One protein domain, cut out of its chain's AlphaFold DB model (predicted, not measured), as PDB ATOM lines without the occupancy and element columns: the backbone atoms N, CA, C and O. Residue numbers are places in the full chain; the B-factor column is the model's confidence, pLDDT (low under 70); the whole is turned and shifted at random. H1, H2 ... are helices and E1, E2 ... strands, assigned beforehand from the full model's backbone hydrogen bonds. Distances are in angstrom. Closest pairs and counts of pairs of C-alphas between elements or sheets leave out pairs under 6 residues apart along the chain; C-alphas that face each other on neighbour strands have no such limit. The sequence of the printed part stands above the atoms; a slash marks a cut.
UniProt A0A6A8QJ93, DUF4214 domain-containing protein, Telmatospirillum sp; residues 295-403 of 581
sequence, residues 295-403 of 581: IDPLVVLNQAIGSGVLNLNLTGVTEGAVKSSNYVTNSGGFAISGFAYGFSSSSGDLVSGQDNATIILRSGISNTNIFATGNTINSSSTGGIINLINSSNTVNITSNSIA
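Overview. This is residues 295 to 403 of the 581 residues of the protein "DUF4214 domain-containing protein" of Telmatospirillum sp (UniProt A0A6A8QJ93). The chain is wound in stacked turns, a short solenoid: two four-stranded sheets, E1 E5 E7 E9 and E3 E4 E6 E8, make opposite walls, and the chain passes from one wall to the other through tight links from E4 on to E9. H1 caps the end of the stack at E1 and E3, while E2 lies off to one side with the long stretch before it. The printed part has 109 residues, with one named helix followed by nine named strands, H1 and then E1 to E9; one sheet is parallel, E1 E5 E7 E9, and the other mixed, E3 E4 E6 E8. The class is mixed, helices and strands, with 48 residues in named elements, under half. The whole is compact and rounded, with a radius of gyration of the C-alphas of 12.6 A and spans of 38 by 30 by 27 A.

Arrangement. H1, residues 297 to 307, only grazes both sheets; 5 of its 7 O i to N i+4 pairs are within hydrogen-bond range. Its closest C-alphas to E1, residues 309 to 311, are those of Ala 304 and Leu 310, 4.8 A apart. To E3, residues 339 to 341, they are those of Leu 301 and Phe 339, at 6.2 A. E2, residues 335 to 337, pairs with no named strand; its residues pair antiparallel with residues 328 to 329. E3 and E4, residues 348 to 352, form a hairpin, with N 340 and O 351 at 2.8 A. E5, residues 358 to 361, is parallel to E1, with N 310 and O 358 at 2.8 A. E6, residues 365 to 370, is parallel to E4, with N 350 and O 367 at 2.9 A. E7, residues 376 to 379, is parallel to E5, with N 359 and O 376 at 2.8 A. E8, residues 385 to 389, is parallel to E6, with N 387 and O 368 at 2.7 A. E9, residues 394 to 397, is parallel to E7, with N 377 and O 394 at 2.8 A. E4 and E5 are apart, and so are E6 and E7.

Along the chain. H1 begins at C-alpha 297, (57.049, 89.001, 100.820), and is 15.1 A long. E4 is 13.5 A long, E6 13.4 A and E8 12.4 A; E5, E7 and E9 are 9.8 A each. E1, E2 and E3 have three residues each. E9 ends at C-alpha 397, (52.732, 73.908, 83.483).

Size, cuts and confidence. The two C-alphas farthest apart are those of Ser 331 and Ser 401, 39.6 A. The printed part has no cut. The link from E1 to E2 is long, with 23 residues. The mean pLDDT of the printed part is 86.4; residues 344 to 348 and 380 to 383 are under 70.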
ATOM      1  N   ILE A 295      62.885  90.827  97.503       89.88
ATOM      2  CA  ILE A 295      61.862  91.748  98.008       89.88
ATOM      3  C   ILE A 295      61.138  91.094  99.189       89.88
ATOM      4  O   ILE A 295      60.895  89.882  99.211       89.88
ATOM      5  N   ASP A 296      60.791  91.911 100.183       88.62
ATOM      6  CA  ASP A 296      59.977  91.480 101.315       88.62
ATOM      7  C   ASP A 296      58.646  90.861 100.824       88.62
ATOM      8  O   ASP A 296      57.941  91.486 100.020       88.62
ATOM      9  N   PRO A 297      58.264  89.654 101.289       90.88
ATOM     10  CA  PRO A 297      57.049  89.001 100.820       90.88
ATOM     11  C   PRO A 297      55.786  89.841 101.018       90.88
ATOM     12  O   PRO A 297      54.914  89.826 100.155       90.88
ATOM     13  N   LEU A 298      55.675  90.607 102.108       92.12
ATOM     14  CA  LEU A 298      54.506  91.448 102.365       92.12
ATOM     15  C   LEU A 298      54.360  92.542 101.304       92.12
ATOM     16  O   LEU A 298      53.240  92.864 100.904       92.12
ATOM     17  N   VAL A 299      55.478  93.100 100.837       90.44
ATOM     18  CA  VAL A 299      55.489  94.104  99.764       90.44
ATOM     19  C   VAL A 299      54.969  93.486  98.469       90.44
ATOM     20  O   VAL A 299      54.024  94.018  97.887       90.44
ATOM     21  N   VAL A 300      55.502  92.327  98.075       92.31
ATOM     22  CA  VAL A 300      55.082  91.617  96.852       92.31
ATOM     23  C   VAL A 300      53.599  91.236  96.904       92.31
ATOM     24  O   VAL A 300      52.855  91.501  95.960       92.31
ATOM     25  N   LEU A 301      53.135  90.685  98.030       93.88
ATOM     26  CA  LEU A 301      51.731  90.303  98.213       93.88
ATOM     27  C   LEU A 301      50.786  91.510  98.128       93.88
ATOM     28  O   LEU A 301      49.707  91.404  97.552       93.88
ATOM     29  N   ASN A 302      51.168  92.658  98.694       92.62
ATOM     30  CA  ASN A 302      50.345  93.867  98.641       92.62
ATOM     31  C   ASN A 302      50.324  94.509  97.254       92.62
ATOM     32  O   ASN A 302      49.285  95.012  96.827       92.62
ATOM     33  N   GLN A 303      51.441  94.477  96.532       89.50
ATOM     34  CA  GLN A 303      51.510  94.984  95.161       89.50
ATOM     35  C   GLN A 303      50.672  94.148  94.198       89.50
ATOM     36  O   GLN A 303      50.038  94.705  93.300       89.50
ATOM     37  N   ALA A 304      50.601  92.833  94.417       92.25
ATOM     38  CA  ALA A 304      49.754  91.942  93.635       92.25
ATOM     39  C   ALA A 304      48.261  92.302  93.725       92.25
ATOM     40  O   ALA A 304      47.539  92.122  92.750       92.25
ATOM     41  N   ILE A 305      47.798  92.873  94.848       91.12
ATOM     42  CA  ILE A 305      46.409  93.348  94.988       91.12
ATOM     43  C   ILE A 305      46.102  94.448  93.962       91.12
ATOM     44  O   ILE A 305      45.013  94.478  93.396       91.12
ATOM     45  N   GLY A 306      47.043  95.374  93.748       86.62
ATOM     46  CA  GLY A 306      46.848  96.521  92.857       86.62
ATOM     47  C   GLY A 306      47.172  96.225  91.394       86.62
ATOM     48  O   GLY A 306      46.478  96.706  90.504       86.62
ATOM     49  N   SER A 307      48.227  95.446  91.147       86.94
ATOM     50  CA  SER A 307      48.698  95.116  89.794       86.94
ATOM     51  C   SER A 307      47.977  93.921  89.168       86.94
ATOM     52  O   SER A 307      48.000  93.770  87.951       86.94
ATOM     53  N   GLY A 308      47.373  93.052  89.983       91.75
ATOM     54  CA  GLY A 308      46.869  91.757  89.533       91.75
ATOM     55  C   GLY A 308      47.974  90.741  89.235       91.75
ATOM     56  O   GLY A 308      47.667  89.675  88.716       91.75
ATOM     57  N   VAL A 309      49.246  91.026  89.548       92.56
ATOM     58  CA  VAL A 309      50.371  90.118  89.276       92.56
ATOM     59  C   VAL A 309      51.130  89.800  90.559       92.56
ATOM     60  O   VAL A 309      51.746  90.667  91.175       92.56
ATOM     61  N   LEU A 310      51.113  88.529  90.956       93.56
ATOM     62  CA  LEU A 310      51.888  87.997  92.067       93.56
ATOM     63  C   LEU A 310      53.106  87.242  91.532       93.56
ATOM     64  O   LEU A 310      52.966  86.126  91.036       93.56
ATOM     65  N   ASN A 311      54.303  87.811  91.681       91.25
ATOM     66  CA  ASN A 311      55.546  87.153  91.285       91.25
ATOM     67  C   ASN A 311      56.365  86.690  92.493       91.25
ATOM     68  O   ASN A 311      57.106  87.458  93.105       91.25
ATOM     69  N   LEU A 312      56.256  85.404  92.831       90.06
ATOM     70  CA  LEU A 312      56.958  84.838  93.982       90.06
ATOM     71  C   LEU A 312      58.432  84.529  93.702       90.06
ATOM     72  O   LEU A 312      59.153  84.203  94.640       90.06
ATOM     73  N   ASN A 313      58.923  84.671  92.464       87.69
ATOM     74  CA  ASN A 313      60.364  84.571  92.191       87.69
ATOM     75  C   ASN A 313      61.159  85.701  92.855       87.69
ATOM     76  O   ASN A 313      62.368  85.573  93.031       87.69
ATOM     77  N   LEU A 314      60.489  86.790  93.244       88.44
ATOM     78  CA  LEU A 314      61.139  87.954  93.839       88.44
ATOM     79  C   LEU A 314      61.369  87.828  95.343       88.44
ATOM     80  O   LEU A 314      62.079  88.649  95.921       88.44
ATOM     81  N   THR A 315      60.743  86.845  95.992       87.56
ATOM     82  CA  THR A 315      60.711  86.745  97.452       87.56
ATOM     83  C   THR A 315      61.632  85.645  97.970       87.56
ATOM     84  O   THR A 315      61.798  84.578  97.370       87.56
ATOM     85  N   GLY A 316      62.221  85.891  99.143       82.81
ATOM     86  CA  GLY A 316      62.942  84.879  99.915       82.81
ATOM     87  C   GLY A 316      61.987  83.898 100.600       82.81
ATOM     88  O   GLY A 316      60.783  84.127 100.678       82.81
ATOM     89  N   VAL A 317      62.497  82.757 101.073       78.00
ATOM     90  CA  VAL A 317      61.718  81.878 101.969       78.00
ATOM     91  C   VAL A 317      61.491  82.636 103.279       78.00
ATOM     92  O   VAL A 317      62.430  83.222 103.811       78.00
ATOM     93  N   THR A 318      60.267  82.614 103.796       76.69
ATOM     94  CA  THR A 318      59.930  83.210 105.093       76.69
ATOM     95  C   THR A 318      59.531  82.125 106.083       76.69
ATOM     96  O   THR A 318      58.879  81.147 105.713       76.69
ATOM     97  N   GLU A 319      59.926  82.298 107.342       76.44
ATOM     98  CA  GLU A 319      59.435  81.476 108.441       76.44
ATOM     99  C   GLU A 319      58.108  82.062 108.939       76.44
ATOM    100  O   GLU A 319      58.019  83.244 109.270       76.44
ATOM    101  N   GLY A 320      57.058  81.239 108.963       83.38
ATOM    102  CA  GLY A 320      55.708  81.678 109.323       83.38
ATOM    103  C   GLY A 320      54.950  82.391 108.196       83.38
ATOM    104  O   GLY A 320      55.500  82.702 107.142       83.38
ATOM    105  N   ALA A 321      53.658  82.622 108.439       87.44
ATOM    106  CA  ALA A 321      52.728  83.127 107.432       87.44
ATOM    107  C   ALA A 321      52.708  84.649 107.344       87.44
ATOM    108  O   ALA A 321      52.294  85.337 108.280       87.44
ATOM    109  N   VAL A 322      53.070  85.154 106.168       92.94
ATOM    110  CA  VAL A 322      52.909  86.549 105.760       92.94
ATOM    111  C   VAL A 322      51.602  86.680 104.985       92.94
ATOM    112  O   VAL A 322      51.298  85.859 104.125       92.94
ATOM    113  N   LYS A 323      50.806  87.702 105.299       94.44
ATOM    114  CA  LYS A 323      49.468  87.908 104.730       94.44
ATOM    115  C   LYS A 323      49.369  89.286 104.101       94.44
ATOM    116  O   LYS A 323      49.812  90.260 104.705       94.44
ATOM    117  N   SER A 324      48.763  89.365 102.922       96.12
ATOM    118  CA  SER A 324      48.440  90.635 102.280       96.12
ATOM    119  C   SER A 324      47.450  91.438 103.134       96.12
ATOM    120  O   SER A 324      46.706  90.898 103.954       96.12
ATOM    121  N   SER A 325      47.431  92.751 102.939       96.31
ATOM    122  CA  SER A 325      46.606  93.700 103.698       96.31
ATOM    123  C   SER A 325      45.101  93.447 103.583       96.31
ATOM    124  O   SER A 325      44.359  93.748 104.514       96.31
ATOM    125  N   ASN A 326      44.651  92.869 102.468       96.38
ATOM    126  CA  ASN A 326      43.267  92.468 102.231       96.38
ATOM    127  C   ASN A 326      43.023  90.966 102.462       96.38
ATOM    128  O   ASN A 326      41.993  90.464 102.017       96.38
ATOM    129  N   TYR A 327      43.946  90.230 103.092       96.31
ATOM    130  CA  TYR A 327      43.749  88.803 103.333       96.31
ATOM    131  C   TYR A 327      42.626  88.575 104.347       96.31
ATOM    132  O   TYR A 327      42.758  88.918 105.526       96.31
ATOM    133  N   VAL A 328      41.532  87.964 103.898       95.00
ATOM    134  CA  VAL A 328      40.373  87.653 104.739       95.00
ATOM    135  C   VAL A 328      39.980  86.201 104.532       95.00
ATOM    136  O   VAL A 328      40.004  85.684 103.415       95.00
ATOM    137  N   THR A 329      39.585  85.548 105.624       91.88
ATOM    138  CA  THR A 329      38.994  84.212 105.596       91.88
ATOM    139  C   THR A 329      37.546  84.244 106.064       91.88
ATOM    140  O   THR A 329      37.192  85.036 106.938       91.88
ATOM    141  N   ASN A 330      36.713  83.347 105.542       87.62
ATOM    142  CA  ASN A 330      35.378  83.120 106.094       87.62
ATOM    143  C   ASN A 330      35.431  82.302 107.406       87.62
ATOM    144  O   ASN A 330      36.502  81.932 107.892       87.62
ATOM    145  N   SER A 331      34.265  81.999 107.986       84.56
ATOM    146  CA  SER A 331      34.142  81.213 109.227       84.56
ATOM    147  C   SER A 331      34.658  79.773 109.119       84.56
ATOM    148  O   SER A 331      34.976  79.170 110.140       84.56
ATOM    149  N   GLY A 332      34.756  79.231 107.902       79.62
ATOM    150  CA  GLY A 332      35.357  77.927 107.619       79.62
ATOM    151  C   GLY A 332      36.880  77.967 107.461       79.62
ATOM    152  O   GLY A 332      37.485  76.921 107.258       79.62
ATOM    153  N   GLY A 333      37.507  79.146 107.548       80.44
ATOM    154  CA  GLY A 333      38.948  79.324 107.353       80.44
ATOM    155  C   GLY A 333      39.384  79.438 105.889       80.44
ATOM    156  O   GLY A 333      40.580  79.535 105.626       80.44
ATOM    157  N   PHE A 334      38.444  79.474 104.940       82.75
ATOM    158  CA  PHE A 334      38.741  79.602 103.512       82.75
ATOM    159  C   PHE A 334      39.080  81.040 103.153       82.75
ATOM    160  O   PHE A 334      38.373  81.954 103.585       82.75
ATOM    161  N   ALA A 335      40.129  81.238 102.354       89.00
ATOM    162  CA  ALA A 335      40.488  82.557 101.854       89.00
ATOM    163  C   ALA A 335      39.398  83.066 100.903       89.00
ATOM    164  O   ALA A 335      39.041  82.387  99.947       89.00
ATOM    165  N   ILE A 336      38.873  84.256 101.188       91.25
ATOM    166  CA  ILE A 336      37.857  84.931 100.363       91.25
ATOM    167  C   ILE A 336      38.385  86.212  99.711       91.25
ATOM    168  O   ILE A 336      37.715  86.792  98.866       91.25
ATOM    169  N   SER A 337      39.557  86.684 100.136       95.06
ATOM    170  CA  SER A 337      40.281  87.783  99.501       95.06
ATOM    171  C   SER A 337      41.757  87.722  99.874       95.06
ATOM    172  O   SER A 337      42.113  87.195 100.932       95.06
ATOM    173  N   GLY A 338      42.606  88.303  99.027       95.56
ATOM    174  CA  GLY A 338      44.033  88.475  99.288       95.56
ATOM    175  C   GLY A 338      44.867  87.197  99.213       95.56
ATOM    176  O   GLY A 338      44.405  86.133  98.799       95.56
ATOM    177  N   PHE A 339      46.124  87.328  99.632       95.38
ATOM    178  CA  PHE A 339      47.153  86.297  99.532       95.38
ATOM    179  C   PHE A 339      47.818  86.025 100.885       95.38
ATOM    180  O   PHE A 339      48.022  86.942 101.683       95.38
ATOM    181  N   ALA A 340      48.224  84.779 101.117       93.25
ATOM    182  CA  ALA A 340      49.087  84.394 102.227       93.25
ATOM    183  C   ALA A 340      50.230  83.492 101.749       93.25
ATOM    184  O   ALA A 340      50.023  82.611 100.918       93.25
ATOM    185  N   TYR A 341      51.425  83.709 102.291       91.38
ATOM    186  CA  TYR A 341      52.660  83.063 101.862       91.38
ATOM    187  C   TYR A 341      53.553  82.693 103.054       91.38
ATOM    188  O   TYR A 341      53.782  83.521 103.937       91.38
ATOM    189  N   GLY A 342      54.092  81.470 103.032       84.69
ATOM    190  CA  GLY A 342      55.034  80.946 104.030       84.69
ATOM    191  C   GLY A 342      54.354  80.191 105.178       84.69
ATOM    192  O   GLY A 342      53.498  80.722 105.867       84.69
ATOM    193  N   PHE A 343      54.714  78.927 105.404       72.38
ATOM    194  CA  PHE A 343      54.220  78.095 106.513       72.38
ATOM    195  C   PHE A 343      55.385  77.184 106.982       72.38
ATOM    196  O   PHE A 343      56.336  76.973 106.235       72.38
ATOM    197  N   SER A 344      55.413  76.730 108.243       60.97
ATOM    198  CA  SER A 344      56.550  75.955 108.800       60.97
ATOM    199  C   SER A 344      56.541  74.483 108.332       60.97
ATOM    200  O   SER A 344      55.497  73.968 107.958       60.97
ATOM    201  N   SER A 345      57.628  73.696 108.334       48.38
ATOM    202  CA  SER A 345      59.044  73.922 108.706       48.38
ATOM    203  C   SER A 345      60.039  73.451 107.620       48.38
ATOM    204  O   SER A 345      61.234  73.341 107.880       48.38
ATOM    205  N   SER A 346      59.581  73.203 106.388       49.06
ATOM    206  CA  SER A 346      60.469  72.812 105.272       49.06
ATOM    207  C   SER A 346      59.942  73.143 103.866       49.06
ATOM    208  O   SER A 346      60.597  72.800 102.886       49.06
ATOM    209  N   SER A 347      58.793  73.818 103.748       53.44
ATOM    210  CA  SER A 347      58.059  73.969 102.488       53.44
ATOM    211  C   SER A 347      57.299  75.293 102.444       53.44
ATOM    212  O   SER A 347      56.613  75.641 103.399       53.44
ATOM    213  N   GLY A 348      57.434  76.055 101.354       65.00
ATOM    214  CA  GLY A 348      56.652  77.276 101.165       65.00
ATOM    215  C   GLY A 348      55.266  76.939 100.628       65.00
ATOM    216  O   GLY A 348      55.182  76.355  99.550       65.00
ATOM    217  N   ASP A 349      54.207  77.335 101.338       85.44
ATOM    218  CA  ASP A 349      52.837  77.241 100.827       85.44
ATOM    219  C   ASP A 349      52.297  78.623 100.427       85.44
ATOM    220  O   ASP A 349      52.612  79.640 101.059       85.44
ATOM    221  N   LEU A 350      51.473  78.644  99.377       90.81
ATOM    222  CA  LEU A 350      50.676  79.792  98.942       90.81
ATOM    223  C   LEU A 350      49.193  79.502  99.191       90.81
ATOM    224  O   LEU A 350      48.695  78.427  98.859       90.81
ATOM    225  N   VAL A 351      48.475  80.490  99.719       92.25
ATOM    226  CA  VAL A 351      47.011  80.500  99.778       92.25
ATOM    227  C   VAL A 351      46.508  81.774  99.112       92.25
ATOM    228  O   VAL A 351      46.963  82.866  99.454       92.25
ATOM    229  N   SER A 352      45.563  81.649  98.183       93.75
ATOM    230  CA  SER A 352      44.937  82.789  97.511       93.75
ATOM    231  C   SER A 352      43.417  82.705  97.575       93.75
ATOM    232  O   SER A 352      42.827  81.701  97.175       93.75
ATOM    233  N   GLY A 353      42.805  83.792  98.039       93.38
ATOM    234  CA  GLY A 353      41.393  84.107  97.821       93.38
ATOM    235  C   GLY A 353      41.215  85.268  96.837       93.38
ATOM    236  O   GLY A 353      40.155  85.877  96.809       93.38
ATOM    237  N   GLN A 354      42.259  85.638  96.090       95.75
ATOM    238  CA  GLN A 354      42.228  86.758  95.153       95.75
ATOM    239  C   GLN A 354      41.761  86.305  93.767       95.75
ATOM    240  O   GLN A 354      42.380  85.423  93.174       95.75
ATOM    241  N   ASP A 355      40.707  86.934  93.247       94.75
ATOM    242  CA  ASP A 355      40.226  86.714  91.879       94.75
ATOM    243  C   ASP A 355      41.050  87.500  90.850       94.75
ATOM    244  O   ASP A 355      41.583  88.577  91.152       94.75
ATOM    245  N   ASN A 356      41.046  87.004  89.610       94.94
ATOM    246  CA  ASN A 356      41.593  87.662  88.418       94.94
ATOM    247  C   ASN A 356      43.078  88.056  88.531       94.94
ATOM    248  O   ASN A 356      43.482  89.106  88.029       94.94
ATOM    249  N   ALA A 357      43.894  87.231  89.191       94.94
ATOM    250  CA  ALA A 357      45.327  87.450  89.333       94.94
ATOM    251  C   ALA A 357      46.164  86.533  88.426       94.94
ATOM    252  O   ALA A 357      45.840  85.374  88.173       94.94
ATOM    253  N   THR A 358      47.311  87.039  87.986       95.06
ATOM    254  CA  THR A 358      48.396  86.233  87.425       95.06
ATOM    255  C   THR A 358      49.347  85.846  88.550       95.06
ATOM    256  O   THR A 358      49.926  86.712  89.199       95.06
ATOM    257  N   ILE A 359      49.520  84.551  88.789       94.06
ATOM    258  CA  ILE A 359      50.336  84.002  89.870       94.06
ATOM    259  C   ILE A 359      51.536  83.289  89.256       94.06
ATOM    260  O   ILE A 359      51.382  82.286  88.566       94.06
ATOM    261  N   ILE A 360      52.739  83.786  89.524       91.38
ATOM    262  CA  ILE A 360      53.998  83.162  89.119       91.38
ATOM    263  C   ILE A 360      54.580  82.469  90.344       91.38
ATOM    264  O   ILE A 360      55.026  83.109  91.304       91.38
ATOM    265  N   LEU A 361      54.543  81.141  90.310       89.00
ATOM    266  CA  LEU A 361      55.063  80.301  91.374       89.00
ATOM    267  C   LEU A 361      56.562  80.125  91.190       89.00
ATOM    268  O   LEU A 361      57.018  79.756  90.106       89.00
ATOM    269  N   ARG A 362      57.317  80.334  92.267       83.19
ATOM    270  CA  ARG A 362      58.745  80.022  92.303       83.19
ATOM    271  C   ARG A 362      59.004  78.543  92.549       83.19
ATOM    272  O   ARG A 362      58.174  77.839  93.129       83.19
ATOM    273  N   SER A 363      60.214  78.109  92.211       76.12
ATOM    274  CA  SER A 363      60.719  76.798  92.617       76.12
ATOM    275  C   SER A 363      60.686  76.639  94.144       76.12
ATOM    276  O   SER A 363      60.970  77.579  94.893       76.12
ATOM    277  N   GLY A 364      60.316  75.450  94.619       75.62
ATOM    278  CA  GLY A 364      60.246  75.133  96.048       75.62
ATOM    279  C   GLY A 364      58.952  75.549  96.759       75.62
ATOM    280  O   GLY A 364      58.862  75.383  97.976       75.62
ATOM    281  N   ILE A 365      57.944  76.062  96.041       82.12
ATOM    282  CA  ILE A 365      56.572  76.084  96.570       82.12
ATOM    283  C   ILE A 365      56.047  74.650  96.561       82.12
ATOM    284  O   ILE A 365      55.992  74.016  95.509       82.12
ATOM    285  N   SER A 366      55.708  74.132  97.739       83.19
ATOM    286  CA  SER A 366      55.274  72.741  97.889       83.19
ATOM    287  C   SER A 366      53.770  72.593  97.744       83.19
ATOM    288  O   SER A 366      53.340  71.639  97.107       83.19
ATOM    289  N   ASN A 367      52.981  73.531  98.273       86.75
ATOM    290  CA  ASN A 367      51.532  73.529  98.092       86.75
ATOM    291  C   ASN A 367      51.018  74.913  97.703       86.75
ATOM    292  O   ASN A 367      51.383  75.932  98.288       86.75
ATOM    293  N   THR A 368      50.113  74.946  96.735       90.94
ATOM    294  CA  THR A 368      49.401  76.147  96.305       90.94
ATOM    295  C   THR A 368      47.911  75.891  96.432       90.94
ATOM    296  O   THR A 368      47.404  74.976  95.803       90.94
ATOM    297  N   ASN A 369      47.205  76.675  97.242       90.12
ATOM    298  CA  ASN A 369      45.768  76.532  97.467       90.12
ATOM    299  C   ASN A 369      45.039  77.760  96.930       90.12
ATOM    300  O   ASN A 369      45.218  78.866  97.447       90.12
ATOM    301  N   ILE A 370      44.219  77.565  95.904       91.69
ATOM    302  CA  ILE A 370      43.499  78.631  95.212       91.69
ATOM    303  C   ILE A 370      42.003  78.423  95.421       91.69
ATOM    304  O   ILE A 370      41.439  77.438  94.958       91.69
ATOM    305  N   PHE A 371      41.375  79.367  96.118       89.69
ATOM    306  CA  PHE A 371      39.930  79.397  96.384       89.69
ATOM    307  C   PHE A 371      39.184  80.386  95.478       89.69
ATOM    308  O   PHE A 371      37.990  80.613  95.643       89.69
ATOM    309  N   ALA A 372      39.918  81.023  94.571       90.56
ATOM    310  CA  ALA A 372      39.478  82.148  93.768       90.56
ATOM    311  C   ALA A 372      39.484  81.813  92.278       90.56
ATOM    312  O   ALA A 372      40.117  80.843  91.852       90.56
ATOM    313  N   THR A 373      38.795  82.626  91.487       92.75
ATOM    314  CA  THR A 373      38.519  82.369  90.072       92.75
ATOM    315  C   THR A 373      39.168  83.390  89.141       92.75
ATOM    316  O   THR A 373      39.589  84.473  89.554       92.75
ATOM    317  N   GLY A 374      39.251  83.052  87.856       94.25
ATOM    318  CA  GLY A 374      39.821  83.916  86.821       94.25
ATOM    319  C   GLY A 374      41.337  84.080  86.914       94.25
ATOM    320  O   GLY A 374      41.896  84.965  86.268       94.25
ATOM    321  N   ASN A 375      42.022  83.265  87.718       95.56
ATOM    322  CA  ASN A 375      43.466  83.351  87.873       95.56
ATOM    323  C   ASN A 375      44.201  82.639  86.736       95.56
ATOM    324  O   ASN A 375      43.747  81.623  86.216       95.56
ATOM    325  N   THR A 376      45.385  83.147  86.396       96.19
ATOM    326  CA  THR A 376      46.362  82.455  85.545       96.19
ATOM    327  C   THR A 376      47.566  82.069  86.389       96.19
ATOM    328  O   THR A 376      48.264  82.934  86.909       96.19
ATOM    329  N   ILE A 377      47.820  80.775  86.536       94.31
ATOM    330  CA  ILE A 377      48.852  80.224  87.412       94.31
ATOM    331  C   ILE A 377      49.980  79.675  86.547       94.31
ATOM    332  O   ILE A 377      49.801  78.704  85.820       94.31
ATOM    333  N   ASN A 378      51.153  80.288  86.640       91.69
ATOM    334  CA  ASN A 378      52.359  79.866  85.945       91.69
ATOM    335  C   ASN A 378      53.257  79.099  86.916       91.69
ATOM    336  O   ASN A 378      53.856  79.677  87.829       91.69
ATOM    337  N   SER A 379      53.344  77.787  86.714       82.94
ATOM    338  CA  SER A 379      54.166  76.888  87.522       82.94
ATOM    339  C   SER A 379      55.559  76.763  86.907       82.94
ATOM    340  O   SER A 379      55.736  76.047  85.919       82.94
ATOM    341  N   SER A 380      56.550  77.476  87.463       63.75
ATOM    342  CA  SER A 380      57.896  77.609  86.871       63.75
ATOM    343  C   SER A 380      58.906  76.500  87.204       63.75
ATOM    344  O   SER A 380      60.078  76.652  86.880       63.75
ATOM    345  N   SER A 381      58.492  75.411  87.871       55.47
ATOM    346  CA  SER A 381      59.291  74.194  88.203       55.47
ATOM    347  C   SER A 381      58.756  73.450  89.437       55.47
ATOM    348  O   SER A 381      59.497  72.708  90.087       55.47
ATOM    349  N   THR A 382      57.504  73.666  89.849       55.22
ATOM    350  CA  THR A 382      57.050  73.111  91.126       55.22
ATOM    351  C   THR A 382      56.748  71.628  90.986       55.22
ATOM    352  O   THR A 382      55.701  71.259  90.469       55.22
ATOM    353  N   GLY A 383      57.606  70.795  91.583       59.91
ATOM    354  CA  GLY A 383      57.265  69.439  92.038       59.91
ATOM    355  C   GLY A 383      56.259  69.433  93.192       59.91
ATOM    356  O   GLY A 383      56.357  68.618  94.103       59.91
ATOM    357  N   GLY A 384      55.390  70.440  93.217       75.81
ATOM    358  CA  GLY A 384      54.456  70.752  94.278       75.81
ATOM    359  C   GLY A 384      53.022  70.551  93.812       75.81
ATOM    360  O   GLY A 384      52.743  70.319  92.635       75.81
ATOM    361  N   ILE A 385      52.114  70.646  94.767       88.19
ATOM    362  CA  ILE A 385      50.694  70.397  94.582       88.19
ATOM    363  C   ILE A 385      49.984  71.729  94.324       88.19
ATOM    364  O   ILE A 385      50.135  72.674  95.102       88.19
ATOM    365  N   ILE A 386      49.187  71.803  93.259       91.69
ATOM    366  CA  ILE A 386      48.281  72.923  92.981       91.69
ATOM    367  C   ILE A 386      46.854  72.460  93.260       91.69
ATOM    368  O   ILE A 386      46.285  71.694  92.492       91.69
ATOM    369  N   ASN A 387      46.283  72.940  94.358       89.62
ATOM    370  CA  ASN A 387      44.905  72.702  94.759       89.62
ATOM    371  C   ASN A 387      44.020  73.842  94.235       89.62
ATOM    372  O   ASN A 387      44.136  74.985  94.684       89.62
ATOM    373  N   LEU A 388      43.134  73.514  93.302       90.62
ATOM    374  CA  LEU A 388      42.125  74.387  92.709       90.62
ATOM    375  C   LEU A 388      40.783  74.039  93.347       90.62
ATOM    376  O   LEU A 388      40.314  72.908  93.239       90.62
ATOM    377  N   ILE A 389      40.210  74.971  94.100       85.38
ATOM    378  CA  ILE A 389      39.107  74.687  95.013       85.38
ATOM    379  C   ILE A 389      37.936  75.601  94.681       85.38
ATOM    380  O   ILE A 389      38.010  76.806  94.921       85.38
ATOM    381  N   ASN A 390      36.828  75.017  94.211       80.31
ATOM    382  CA  ASN A 390      35.614  75.742  93.812       80.31
ATOM    383  C   ASN A 390      35.916  76.922  92.876       80.31
ATOM    384  O   ASN A 390      35.386  78.022  93.050       80.31
ATOM    385  N   SER A 391      36.818  76.706  91.924       85.81
ATOM    386  CA  SER A 391      37.431  77.772  91.143       85.81
ATOM    387  C   SER A 391      37.293  77.566  89.638       85.81
ATOM    388  O   SER A 391      36.756  76.573  89.174       85.81
ATOM    389  N   SER A 392      37.728  78.543  88.853       92.19
ATOM    390  CA  SER A 392      37.831  78.425  87.400       92.19
ATOM    391  C   SER A 392      39.034  79.236  86.953       92.19
ATOM    392  O   SER A 392      38.944  80.447  86.745       92.19
ATOM    393  N   ASN A 393      40.174  78.573  86.840       94.62
ATOM    394  CA  ASN A 393      41.464  79.172  86.565       94.62
ATOM    395  C   ASN A 393      42.111  78.546  85.327       94.62
ATOM    396  O   ASN A 393      41.664  77.557  84.751       94.62
ATOM    397  N   THR A 394      43.199  79.169  84.895       96.69
ATOM    398  CA  THR A 394      44.114  78.604  83.911       96.69
ATOM    399  C   THR A 394      45.417  78.248  84.606       96.69
ATOM    400  O   THR A 394      46.020  79.099  85.256       96.69
ATOM    401  N   VAL A 395      45.875  77.010  84.457       94.88
ATOM    402  CA  VAL A 395      47.176  76.546  84.936       94.88
ATOM    403  C   VAL A 395      48.074  76.288  83.739       94.88
ATOM    404  O   VAL A 395      47.755  75.488  82.866       94.88
ATOM    405  N   ASN A 396      49.223  76.950  83.723       94.00
ATOM    406  CA  ASN A 396      50.285  76.724  82.760       94.00
ATOM    407  C   ASN A 396      51.410  75.961  83.453       94.00
ATOM    408  O   ASN A 396      52.140  76.517  84.285       94.00
ATOM    409  N   ILE A 397      51.560  74.688  83.098       90.31
ATOM    410  CA  ILE A 397      52.732  73.908  83.483       90.31
ATOM    411  C   ILE A 397      53.867  74.311  82.540       90.31
ATOM    412  O   ILE A 397      53.691  74.376  81.323       90.31
ATOM    413  N   THR A 398      55.024  74.666  83.093       81.94
ATOM    414  CA  THR A 398      56.169  75.113  82.273       81.94
ATOM    415  C   THR A 398      57.395  74.213  82.407       81.94
ATOM    416  O   THR A 398      58.355  74.368  81.658       81.94
ATOM    417  N   SER A 399      57.371  73.264  83.346       79.56
ATOM    418  CA  SER A 399      58.431  72.276  83.528       79.56
ATOM    419  C   SER A 399      58.077  70.975  82.822       79.56
ATOM    420  O   SER A 399      57.013  70.417  83.057       79.56
ATOM    421  N   ASN A 400      59.026  70.453  82.045       78.69
ATOM    422  CA  ASN A 400      58.877  69.191  81.312       78.69
ATOM    423  C   ASN A 400      59.678  68.049  81.965       78.69
ATOM    424  O   ASN A 400      59.918  67.012  81.350       78.69
ATOM    425  N   SER A 401      60.218  68.266  83.169       82.00
ATOM    426  CA  SER A 401      61.125  67.313  83.840       82.00
ATOM    427  C   SER A 401      60.822  67.103  85.320       82.00
ATOM    428  O   SER A 401      61.445  66.262  85.961       82.00
ATOM    429  N   ILE A 402      59.881  67.865  85.866       83.75
ATOM    430  CA  ILE A 402      59.433  67.774  87.253       83.75
ATOM    431  C   ILE A 402      57.918  67.645  87.208       83.75
ATOM    432  O   ILE A 402      57.263  68.534  86.666       83.75
ATOM    433  N   ALA A 403      57.413  66.546  87.766       87.56
ATOM    434  CA  ALA A 403      55.992  66.242  87.845       87.56
ATOM    435  C   ALA A 403      55.240  67.316  88.630       87.56
ATOM    436  O   ALA A 403      55.626  67.641  89.752       87.56
TER     437      ALA A 403